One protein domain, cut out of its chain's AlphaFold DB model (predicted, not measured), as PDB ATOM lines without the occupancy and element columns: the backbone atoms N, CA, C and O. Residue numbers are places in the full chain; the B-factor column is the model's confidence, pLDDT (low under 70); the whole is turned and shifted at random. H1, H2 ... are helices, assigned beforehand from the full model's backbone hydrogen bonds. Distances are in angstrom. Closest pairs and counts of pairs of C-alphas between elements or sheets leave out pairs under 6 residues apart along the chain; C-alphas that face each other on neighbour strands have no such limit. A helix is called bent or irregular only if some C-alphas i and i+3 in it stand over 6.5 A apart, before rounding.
ATOM      1  N   GLU A  47     266.185 200.757 193.383       97.69
ATOM      2  CA  GLU A  47     266.585 201.868 192.529       97.69
ATOM      3  C   GLU A  47     267.257 202.975 193.351       97.69
ATOM      4  O   GLU A  47     268.343 203.431 192.991       97.69
ATOM      5  N   GLU A  48     266.674 203.340 194.497       97.25
ATOM      6  CA  GLU A  48     267.264 204.306 195.432       97.25
ATOM      7  C   GLU A  48     268.600 203.803 195.984       97.25
ATOM      8  O   GLU A  48     269.607 204.510 195.924       97.25
ATOM      9  N   LEU A  49     268.656 202.546 196.434       98.12
ATOM     10  CA  LEU A  49     269.911 201.944 196.896       98.12
ATOM     11  C   LEU A  49     270.944 201.846 195.765       98.12
ATOM     12  O   LEU A  49     272.141 202.003 195.998       98.12
ATOM     13  N   ALA A  50     270.524 201.601 194.524       98.62
ATOM     14  CA  ALA A  50     271.439 201.541 193.388       98.62
ATOM     15  C   ALA A  50     272.030 202.918 193.086       98.62
ATOM     16  O   ALA A  50     273.239 203.024 192.869       98.62
ATOM     17  N   ALA A  51     271.201 203.965 193.119       98.50
ATOM     18  CA  ALA A  51     271.644 205.344 192.971       98.50
ATOM     19  C   ALA A  51     272.644 205.718 194.071       98.50
ATOM     20  O   ALA A  51     273.740 206.172 193.749       98.50
ATOM     21  N   ILE A  52     272.324 205.432 195.339       98.56
ATOM     22  CA  ILE A  52     273.225 205.672 196.475       98.56
ATOM     23  C   ILE A  52     274.549 204.931 196.271       98.56
ATOM     24  O   ILE A  52     275.608 205.546 196.338       98.56
ATOM     25  N   TYR A  53     274.518 203.642 195.920       98.75
ATOM     26  CA  TYR A  53     275.741 202.874 195.678       98.75
ATOM     27  C   TYR A  53     276.633 203.497 194.593       98.75
ATOM     28  O   TYR A  53     277.855 203.537 194.749       98.75
ATOM     29  N   VAL A  54     276.051 204.012 193.503       98.75
ATOM     30  CA  VAL A  54     276.802 204.657 192.411       98.75
ATOM     31  C   VAL A  54     277.547 205.912 192.875       98.75
ATOM     32  O   VAL A  54     278.636 206.182 192.363       98.75
ATOM     33  N   LEU A  55     277.038 206.631 193.881       98.69
ATOM     34  CA  LEU A  55     277.710 207.809 194.440       98.69
ATOM     35  C   LEU A  55     279.105 207.458 194.973       98.69
ATOM     36  O   LEU A  55     280.047 208.212 194.739       98.69
ATOM     37  N   SER A  56     279.276 206.275 195.576       98.25
ATOM     38  CA  SER A  56     280.586 205.811 196.065       98.25
ATOM     39  C   SER A  56     281.641 205.616 194.965       98.25
ATOM     40  O   SER A  56     282.836 205.675 195.241       98.25
ATOM     41  N   ASP A  57     281.234 205.413 193.706       97.38
ATOM     42  CA  ASP A  57     282.162 205.245 192.575       97.38
ATOM     43  C   ASP A  57     282.534 206.581 191.910       97.38
ATOM     44  O   ASP A  57     283.676 206.792 191.467       97.38
ATOM     45  N   ILE A  58     281.564 207.497 191.820       98.12
ATOM     46  CA  ILE A  58     281.724 208.740 191.057       98.12
ATOM     47  C   ILE A  58     282.181 209.911 191.929       98.12
ATOM     48  O   ILE A  58     283.016 210.699 191.485       98.12
ATOM     49  N   CYS A  59     281.692 210.022 193.164       98.50
ATOM     50  CA  CYS A  59     281.895 211.210 193.987       98.50
ATOM     51  C   CYS A  59     283.326 211.427 194.484       98.50
ATOM     52  O   CYS A  59     283.753 212.583 194.441       98.50
ATOM     53  N   PRO A  60     284.134 210.396 194.814       97.94
ATOM     54  CA  PRO A  60     285.522 210.611 195.243       97.94
ATOM     55  C   PRO A  60     286.425 211.311 194.209       97.94
ATOM     56  O   PRO A  60     287.540 211.731 194.510       97.94
ATOM     57  N   LYS A  61     285.968 211.405 192.952       97.38
ATOM     58  CA  LYS A  61     286.655 212.106 191.854       97.38
ATOM     59  C   LYS A  61     286.069 213.494 191.566       97.38
ATOM     60  O   LYS A  61     286.606 214.211 190.720       97.38
ATOM     61  N   LEU A  62     284.943 213.839 192.188       98.06
ATOM     62  CA  LEU A  62     284.164 215.050 191.919       98.06
ATOM     63  C   LEU A  62     284.205 216.047 193.080       98.06
ATOM     64  O   LEU A  62     284.088 217.242 192.825       98.06
ATOM     65  N   VAL A  63     284.428 215.578 194.309       97.62
ATOM     66  CA  VAL A  63     284.560 216.428 195.500       97.62
ATOM     67  C   VAL A  63     286.019 216.731 195.836       97.62
ATOM     68  O   VAL A  63     286.942 216.058 195.373       97.62
ATOM     69  N   LYS A  64     286.238 217.764 196.656       95.62
ATOM     70  CA  LYS A  64     287.577 218.143 197.143       95.62
ATOM     71  C   LYS A  64     287.968 217.476 198.458       95.62
ATOM     72  O   LYS A  64     289.160 217.351 198.724       95.62
ATOM     73  N   ASP A  65     286.985 217.092 199.266       97.38
ATOM     74  CA  ASP A  65     287.183 216.508 200.590       97.38
ATOM     75  C   ASP A  65     286.547 215.116 200.631       97.38
ATOM     76  O   ASP A  65     285.333 214.959 200.776       97.38
ATOM     77  N   ASN A  66     287.387 214.098 200.435       96.69
ATOM     78  CA  ASN A  66     286.942 212.709 200.443       96.69
ATOM     79  C   ASN A  66     286.544 212.246 201.845       96.69
ATOM     80  O   ASN A  66     285.617 211.456 201.959       96.69
ATOM     81  N   ASP A  67     287.184 212.749 202.901       97.75
ATOM     82  CA  ASP A  67     286.866 212.330 204.267       97.75
ATOM     83  C   ASP A  67     285.479 212.850 204.672       97.75
ATOM     84  O   ASP A  67     284.672 212.113 205.247       97.75
ATOM     85  N   ALA A  68     285.159 214.097 204.306       97.75
ATOM     86  CA  ALA A  68     283.822 214.653 204.485       97.75
ATOM     87  C   ALA A  68     282.770 213.899 203.655       97.75
ATOM     88  O   ALA A  68     281.691 213.593 204.171       97.75
ATOM     89  N   PHE A  69     283.094 213.540 202.407       98.31
ATOM     90  CA  PHE A  69     282.222 212.706 201.578       98.31
ATOM     91  C   PHE A  69     281.960 211.334 202.199       98.31
ATOM     92  O   PHE A  69     280.799 210.963 202.328       98.31
ATOM     93  N   GLU A  70     282.987 210.602 202.630       98.19
ATOM     94  CA  GLU A  70     282.815 209.287 203.261       98.19
ATOM     95  C   GLU A  70     281.949 209.391 204.527       98.19
ATOM     96  O   GLU A  70     281.057 208.572 204.750       98.19
ATOM     97  N   ALA A  71     282.140 210.445 205.329       98.12
ATOM     98  CA  ALA A  71     281.320 210.687 206.511       98.12
ATOM     99  C   ALA A  71     279.851 210.986 206.159       98.12
ATOM    100  O   ALA A  71     278.943 210.487 206.826       98.12
ATOM    101  N   GLY A  72     279.602 211.807 205.136       98.25
ATOM    102  CA  GLY A  72     278.257 212.120 204.651       98.25
ATOM    103  C   GLY A  72     277.563 210.927 204.002       98.25
ATOM    104  O   GLY A  72     276.412 210.631 204.315       98.25
ATOM    105  N   TYR A  73     278.299 210.163 203.200       98.56
ATOM    106  CA  TYR A  73     277.838 208.930 202.582       98.56
ATOM    107  C   TYR A  73     277.473 207.864 203.624       98.56
ATOM    108  O   TYR A  73     276.435 207.219 203.502       98.56
ATOM    109  N   ALA A  74     278.257 207.720 204.697       98.19
ATOM    110  CA  ALA A  74     277.927 206.816 205.799       98.19
ATOM    111  C   ALA A  74     276.614 207.198 206.507       98.19
ATOM    112  O   ALA A  74     275.832 206.316 206.867       98.19
ATOM    113  N   ARG A  75     276.349 208.500 206.684       98.00
ATOM    114  CA  ARG A  75     275.076 208.996 207.237       98.00
ATOM    115  C   ARG A  75     273.913 208.729 206.283       98.00
ATOM    116  O   ARG A  75     272.918 208.159 206.706       98.00
ATOM    117  N   LEU A  76     274.083 209.031 204.995       97.88
ATOM    118  CA  LEU A  76     273.093 208.735 203.958       97.88
ATOM    119  C   LEU A  76     272.738 207.243 203.926       97.88
ATOM    120  O   LEU A  76     271.570 206.874 203.900       97.88
ATOM    121  N   LEU A  77     273.739 206.365 203.984       97.56
ATOM    122  CA  LEU A  77     273.501 204.927 204.037       97.56
ATOM    123  C   LEU A  77     272.719 204.503 205.282       97.56
ATOM    124  O   LEU A  77     271.918 203.579 205.192       97.56
ATOM    125  N   LYS A  78     272.938 205.148 206.432       96.50
ATOM    126  CA  LYS A  78     272.194 204.831 207.653       96.50
ATOM    127  C   LYS A  78     270.720 205.219 207.539       96.50
ATOM    128  O   LYS A  78     269.886 204.447 207.998       96.50
ATOM    129  N   ASP A  79     270.405 206.332 206.885       95.25
ATOM    130  CA  ASP A  79     269.021 206.780 206.689       95.25
ATOM    131  C   ASP A  79     268.254 205.843 205.731       95.25
ATOM    132  O   ASP A  79     267.073 205.575 205.937       95.25
ATOM    133  N   PHE A  80     268.935 205.265 204.734       95.31
ATOM    134  CA  PHE A  80     268.327 204.335 203.768       95.31
ATOM    135  C   PHE A  80     268.417 202.849 204.163       95.31
ATOM    136  O   PHE A  80     267.705 202.016 203.606       95.31
ATOM    137  N   LEU A  81     269.276 202.494 205.121       95.56
ATOM    138  CA  LEU A  81     269.405 201.146 205.688       95.56
ATOM    139  C   LEU A  81     269.415 201.218 207.232       95.56
ATOM    140  O   LEU A  81     270.398 200.819 207.869       95.56
ATOM    141  N   PRO A  82     268.334 201.721 207.863       93.88
ATOM    142  CA  PRO A  82     268.310 202.027 209.296       93.88
ATOM    143  C   PRO A  82     268.457 200.786 210.177       93.88
ATOM    144  O   PRO A  82     269.115 200.847 211.218       93.88
ATOM    145  N   GLU A  83     267.959 199.639 209.724       93.75
ATOM    146  CA  GLU A  83     268.054 198.367 210.450       93.75
ATOM    147  C   GLU A  83     269.420 197.682 210.285       93.75
ATOM    148  O   GLU A  83     269.733 196.715 210.982       93.75
ATOM    149  N   SER A  84     270.267 198.185 209.382       95.00
ATOM    150  CA  SER A  84     271.589 197.617 209.158       95.00
ATOM    151  C   SER A  84     272.563 198.013 210.265       95.00
ATOM    152  O   SER A  84     272.702 199.189 210.631       95.00
ATOM    153  N   ALA A  85     273.288 197.016 210.775       96.25
ATOM    154  CA  ALA A  85     274.423 197.224 211.670       96.25
ATOM    155  C   ALA A  85     275.661 197.752 210.923       96.25
ATOM    156  O   ALA A  85     276.492 198.429 211.523       96.25
ATOM    157  N   ASP A  86     275.771 197.458 209.623       97.75
ATOM    158  CA  ASP A  86     276.830 197.947 208.737       97.75
ATOM    159  C   ASP A  86     276.236 198.246 207.344       97.75
ATOM    160  O   ASP A  86     276.331 197.420 206.425       97.75
ATOM    161  N   PRO A  87     275.606 199.428 207.182       97.75
ATOM    162  CA  PRO A  87     274.982 199.838 205.925       97.75
ATOM    163  C   PRO A  87     275.927 199.781 204.717       97.75
ATOM    164  O   PRO A  87     275.518 199.427 203.610       97.75
ATOM    165  N   ALA A  88     277.212 200.094 204.921       97.38
ATOM    166  CA  ALA A  88     278.216 200.110 203.863       97.38
ATOM    167  C   ALA A  88     278.552 198.692 203.374       97.38
ATOM    168  O   ALA A  88     278.669 198.452 202.166       97.38
ATOM    169  N   ALA A  89     278.673 197.727 204.287       98.12
ATOM    170  CA  ALA A  89     278.830 196.327 203.911       98.12
ATOM    171  C   ALA A  89     277.563 195.763 203.252       98.12
ATOM    172  O   ALA A  89     277.663 195.009 202.276       98.12
ATOM    173  N   GLU A  90     276.383 196.133 203.751       98.00
ATOM    174  CA  GLU A  90     275.101 195.656 203.236       98.00
ATOM    175  C   GLU A  90     274.842 196.112 201.800       98.00
ATOM    176  O   GLU A  90     274.625 195.268 200.925       98.00
ATOM    177  N   ILE A  91     274.976 197.408 201.505       97.88
ATOM    178  CA  ILE A  91     274.777 197.919 200.143       97.88
ATOM    179  C   ILE A  91     275.805 197.336 199.159       97.88
ATOM    180  O   ILE A  91     275.485 197.013 198.015       97.88
ATOM    181  N   LYS A  92     277.042 197.091 199.615       98.12
ATOM    182  CA  LYS A  92     278.089 196.435 198.816       98.12
ATOM    183  C   LYS A  92     277.786 194.962 198.545       98.12
ATOM    184  O   LYS A  92     278.203 194.428 197.512       98.12
ATOM    185  N   LYS A  93     277.113 194.275 199.469       97.94
ATOM    186  CA  LYS A  93     276.609 192.916 199.249       97.94
ATOM    187  C   LYS A  93     275.469 192.949 198.235       97.94
ATOM    188  O   LYS A  93     275.530 192.204 197.260       97.94
ATOM    189  N   LEU A  94     274.510 193.857 198.414       96.56
ATOM    190  CA  LEU A  94     273.370 194.040 197.522       96.56
ATOM    191  C   LEU A  94     273.811 194.317 196.076       96.56
ATOM    192  O   LEU A  94     273.334 193.659 195.155       96.56
ATOM    193  N   ALA A  95     274.827 195.164 195.876       97.56
ATOM    194  CA  ALA A  95     275.407 195.462 194.565       97.56
ATOM    195  C   ALA A  95     275.923 194.229 193.787       97.56
ATOM    196  O   ALA A  95     276.102 194.283 192.567       97.56
ATOM    197  N   LYS A  96     276.173 193.103 194.468       97.69
ATOM    198  CA  LYS A  96     276.628 191.844 193.854       97.69
ATOM    199  C   LYS A  96     275.479 190.895 193.512       97.69
ATOM    200  O   LYS A  96     275.685 189.974 192.713       97.69
ATOM    201  N   GLU A  97     274.301 191.105 194.091       97.88
ATOM    202  CA  GLU A  97     273.137 190.244 193.904       97.88
ATOM    203  C   GLU A  97     272.620 190.308 192.468       97.88
ATOM    204  O   GLU A  97     272.615 191.353 191.815       97.88
ATOM    205  N   LYS A  98     272.166 189.165 191.939       97.38
ATOM    206  CA  LYS A  98     271.696 189.083 190.544       97.38
ATOM    207  C   LYS A  98     270.486 189.982 190.289       97.38
ATOM    208  O   LYS A  98     270.424 190.590 189.224       97.38
ATOM    209  N   SER A  99     269.571 190.061 191.253       93.50
ATOM    210  CA  SER A  99     268.373 190.908 191.201       93.50
ATOM    211  C   SER A  99     268.713 192.396 191.116       93.50
ATOM    212  O   SER A  99     268.004 193.144 190.456       93.50
ATOM    213  N   PHE A 100     269.831 192.816 191.708       97.62
ATOM    214  CA  PHE A 100     270.223 194.221 191.783       97.62
ATOM    215  C   PHE A 100     270.974 194.719 190.540       97.62
ATOM    216  O   PHE A 100     271.070 195.915 190.279       97.62
ATOM    217  N   LYS A 101     271.504 193.808 189.714       97.44
ATOM    218  CA  LYS A 101     272.335 194.178 188.557       97.44
ATOM    219  C   LYS A 101     271.617 195.037 187.521       97.44
ATOM    220  O   LYS A 101     272.294 195.788 186.822       97.44
ATOM    221  N   SER A 102     270.302 194.877 187.358       98.00
ATOM    222  CA  SER A 102     269.548 195.665 186.376       98.00
ATOM    223  C   SER A 102     269.478 197.126 186.807       98.00
ATOM    224  O   SER A 102     269.962 197.993 186.084       98.00
ATOM    225  N   VAL A 103     268.994 197.370 188.026       98.06
ATOM    226  CA  VAL A 103     268.864 198.716 188.600       98.06
ATOM    227  C   VAL A 103     270.222 199.389 188.804       98.06
ATOM    228  O   VAL A 103     270.369 200.576 188.545       98.06
ATOM    229  N   LEU A 104     271.269 198.624 189.142       98.62
ATOM    230  CA  LEU A 104     272.627 199.161 189.237       98.62
ATOM    231  C   LEU A 104     273.141 199.679 187.888       98.62
ATOM    232  O   LEU A 104     273.750 200.744 187.827       98.62
ATOM    233  N   LYS A 105     272.892 198.951 186.794       98.69
ATOM    234  CA  LYS A 105     273.279 199.411 185.451       98.69
ATOM    235  C   LYS A 105     272.510 200.659 185.035       98.69
ATOM    236  O   LYS A 105     273.074 201.508 184.348       98.69
ATOM    237  N   GLU A 106     271.242 200.748 185.414       98.69
ATOM    238  CA  GLU A 106     270.407 201.917 185.154       98.69
ATOM    239  C   GLU A 106     270.936 203.141 185.901       98.69
ATOM    240  O   GLU A 106     271.315 204.112 185.250       98.69
ATOM    241  N   ALA A 107     271.153 203.035 187.214       98.75
ATOM    242  CA  ALA A 107     271.741 204.100 188.025       98.75
ATOM    243  C   ALA A 107     273.111 204.570 187.489       98.75
ATOM    244  O   ALA A 107     273.380 205.766 187.399       98.75
ATOM    245  N   GLN A 108     273.972 203.640 187.055       98.75
ATOM    246  CA  GLN A 108     275.254 203.972 186.417       98.75
ATOM    247  C   GLN A 108     275.073 204.718 185.087       98.75
ATOM    248  O   GLN A 108     275.821 205.649 184.774       98.75
ATOM    249  N   SER A 109     274.100 204.293 184.279       98.81
ATOM    250  CA  SER A 109     273.763 204.934 183.008       98.81
ATOM    251  C   SER A 109     273.244 206.349 183.235       98.81
ATOM    252  O   SER A 109     273.649 207.271 182.530       98.81
ATOM    253  N   ASP A 110     272.406 206.539 184.247       98.56
ATOM    254  CA  ASP A 110     271.800 207.827 184.557       98.56
ATOM    255  C   ASP A 110     272.810 208.806 185.144       98.56
ATOM    256  O   ASP A 110     272.899 209.931 184.652       98.56
ATOM    257  N   ALA A 111     273.683 208.358 186.051       98.44
ATOM    258  CA  ALA A 111     274.832 209.153 186.484       98.44
ATOM    259  C   ALA A 111     275.696 209.574 185.282       98.44
ATOM    260  O   ALA A 111     276.066 210.741 185.137       98.44
ATOM    261  N   LYS A 112     275.972 208.661 184.341       98.50
ATOM    262  CA  LYS A 112     276.735 209.000 183.131       98.50
ATOM    263  C   LYS A 112     276.024 210.046 182.263       98.50
ATOM    264  O   LYS A 112     276.692 210.944 181.753       98.50
ATOM    265  N   LYS A 113     274.706 209.932 182.074       98.62
ATOM    266  CA  LYS A 113     273.901 210.884 181.284       98.62
ATOM    267  C   LYS A 113     273.809 212.255 181.951       98.62
ATOM    268  O   LYS A 113     273.864 213.253 181.241       98.62
ATOM    269  N   ALA A 114     273.697 212.303 183.280       98.19
ATOM    270  CA  ALA A 114     273.636 213.543 184.050       98.19
ATOM    271  C   ALA A 114     274.906 214.392 183.866       98.19
ATOM    272  O   ALA A 114     274.854 215.620 183.835       98.19
ATOM    273  N   GLY A 115     276.051 213.735 183.666       97.94
ATOM    274  CA  GLY A 115     277.307 214.406 183.358       97.94
ATOM    275  C   GLY A 115     277.969 215.034 184.583       97.94
ATOM    276  O   GLY A 115     277.479 214.971 185.709       97.94
ATOM    277  N   LYS A 116     279.164 215.591 184.379       98.12
ATOM    278  CA  LYS A 116     280.050 215.978 185.483       98.12
ATOM    279  C   LYS A 116     279.426 217.023 186.411       98.12
ATOM    280  O   LYS A 116     279.516 216.868 187.621       98.12
ATOM    281  N   GLU A 117     278.833 218.071 185.851       98.06
ATOM    282  CA  GLU A 117     278.303 219.202 186.623       98.06
ATOM    283  C   GLU A 117     277.159 218.773 187.547       98.06
ATOM    284  O   GLU A 117     277.251 218.983 188.754       98.06
ATOM    285  N   ALA A 118     276.153 218.076 187.010       98.19
ATOM    286  CA  ALA A 118     275.027 217.587 187.800       98.19
ATOM    287  C   ALA A 118     275.475 216.605 188.893       98.19
ATOM    288  O   ALA A 118     275.085 216.754 190.048       98.19
ATOM    289  N   ASN A 119     276.355 215.650 188.561       98.56
ATOM    290  CA  ASN A 119     276.885 214.731 189.570       98.56
ATOM    291  C   ASN A 119     277.719 215.458 190.631       98.56
ATOM    292  O   ASN A 119     277.669 215.070 191.786       98.56
ATOM    293  N   THR A 120     278.465 216.510 190.271       98.62
ATOM    294  CA  THR A 120     279.234 217.292 191.257       98.62
ATOM    295  C   THR A 120     278.295 217.915 192.287       98.62
ATOM    296  O   THR A 120     278.575 217.805 193.472       98.62
ATOM    297  N   GLY A 121     277.163 218.490 191.859       98.31
ATOM    298  CA  GLY A 121     276.150 219.026 192.777       98.31
ATOM    299  C   GLY A 121     275.633 217.971 193.760       98.31
ATOM    300  O   GLY A 121     275.722 218.167 194.965       98.31
ATOM    301  N   VAL A 122     275.220 216.806 193.254       98.25
ATOM    302  CA  VAL A 122     274.758 215.691 194.103       98.25
ATOM    303  C   VAL A 122     275.856 215.219 195.061       98.25
ATOM    304  O   VAL A 122     275.595 214.936 196.225       98.25
ATOM    305  N   CYS A 123     277.104 215.141 194.602       98.69
ATOM    306  CA  CYS A 123     278.214 214.729 195.454       98.69
ATOM    307  C   CYS A 123     278.534 215.754 196.553       98.69
ATOM    308  O   CYS A 123     278.894 215.350 197.656       98.69
ATOM    309  N   GLU A 124     278.386 217.053 196.280       98.38
ATOM    310  CA  GLU A 124     278.488 218.107 197.298       98.38
ATOM    311  C   GLU A 124     277.328 218.021 198.305       98.38
ATOM    312  O   GLU A 124     277.548 218.203 199.502       98.38
ATOM    313  N   ASP A 125     276.118 217.660 197.868       98.06
ATOM    314  CA  ASP A 125     274.993 217.412 198.781       98.06
ATOM    315  C   ASP A 125     275.283 216.229 199.715       98.06
ATOM    316  O   ASP A 125     275.037 216.309 200.918       98.06
ATOM    317  N   VAL A 126     275.868 215.144 199.190       98.25
ATOM    318  CA  VAL A 126     276.273 213.977 199.993       98.25
ATOM    319  C   VAL A 126     277.393 214.341 200.960       98.25
ATOM    320  O   VAL A 126     277.330 213.972 202.129       98.25
ATOM    321  N   LEU A 127     278.398 215.090 200.505       98.06
ATOM    322  CA  LEU A 127     279.492 215.582 201.346       98.06
ATOM    323  C   LEU A 127     278.961 216.372 202.545       98.06
ATOM    324  O   LEU A 127     279.417 216.183 203.674       98.06
ATOM    325  N   ASN A 128     277.953 217.212 202.314       97.56
ATOM    326  CA  ASN A 128     277.335 218.040 203.344       97.56
ATOM    327  C   ASN A 128     276.146 217.365 204.050       97.56
ATOM    328  O   ASN A 128     275.522 217.989 204.913       97.56
ATOM    329  N   TYR A 129     275.850 216.099 203.737       97.75
ATOM    330  CA  TYR A 129     274.633 215.421 204.171       97.75
ATOM    331  C   TYR A 129     274.489 215.414 205.691       97.75
ATOM    332  O   TYR A 129     275.393 214.976 206.416       97.75
TER     333      TYR A 129
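This is residues 47 to 129 of the 133 residues of an uncharacterized protein of Acinetobacter piscicola (UniProt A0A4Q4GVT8). The bent helix H4 folds round two sides of a flat frame of helices, with its arm H4a along one side and its arm H4b along the next; H2 and the short H3 make the other two sides, and H1 runs through the middle as the core, touching each of them. The frame is not fully closed, for H3 and H4a are joined there only by their link. The printed part has 83 residues with four named helices, H1, H2, H3 and H4 in chain order, and no named strand; the class is all helix. The whole is compact, with a radius of gyration of the C-alphas of 12.3 A, and only just flat, with spans of 31 by 28 by 15 A.

H4, residues 101 to 127, was assigned as one helix by its hydrogen bonds but is bent, with C-alphas 113 and 116 being 9.0 A apart. Its arm H4a, residues 101 to 113, begins at C-alpha 101 (272.335, 194.178, 188.557) and measures 18.3 A; its arm H4b, residues 116 to 127, measures 15.9 A and ends at C-alpha 127 (279.492, 215.582, 201.346). H1, residues 47 to 61, begins at C-alpha 47 (266.585, 201.868, 192.529), measures 22.5 A and is only just irregular, with C-alphas 57 and 60 being 6.9 A apart. H2, residues 66 to 80, measures 20.7 A, and H3, residues 87 to 94, measures 10.3 A.

The arms H4a and H4b stand at a steep tilt of 64 degrees and are close but not clearly touching. H4a touches H1 at a steep tilt of 49 degrees, the closest C-alphas being those of Ala 50 and Leu 104, 4.9 A apart. H4b touches H1 with residues 119 to 123 alone, about perpendicular at 80 degrees; the closest C-alphas are those of Cys 59 and Cys 123, 5.3 A apart. H4b touches H2 with residues 123 to 127 alone, about perpendicular at 75 degrees; the closest C-alphas are those of Phe 69 and Leu 127, 4.0 A apart. H1 and H2 form a helical hairpin, opposite ways at a shallow tilt of 5 degrees, with the C-alphas of Pro 60 and Asn 66 closest at 5.8 A. H3 touches H2, closest at the C-alphas of Leu 77 and Pro 87, 5.6 A apart, and only just touches H1, with 3 pairs of C-alphas within 8 A, closest at those of Tyr 53 and Ile 91, 6.7 A apart. H3 is apart from both H4a and H4b, and H2 is apart from H4a. In H2, H3, H4a and H4b every O i to N i+4 pair is within hydrogen-bond range; in H1, 7 of 11 are.

The C-alphas farthest apart are those of Lys 64 and Ser 99, at 33.9 A. The printed part has no cut; the link from H1 to H2 is tight, and those from H2 to H3 and from H3 to H4 are short. The mean pLDDT of the printed part is 97.7, and no printed residue is under 70.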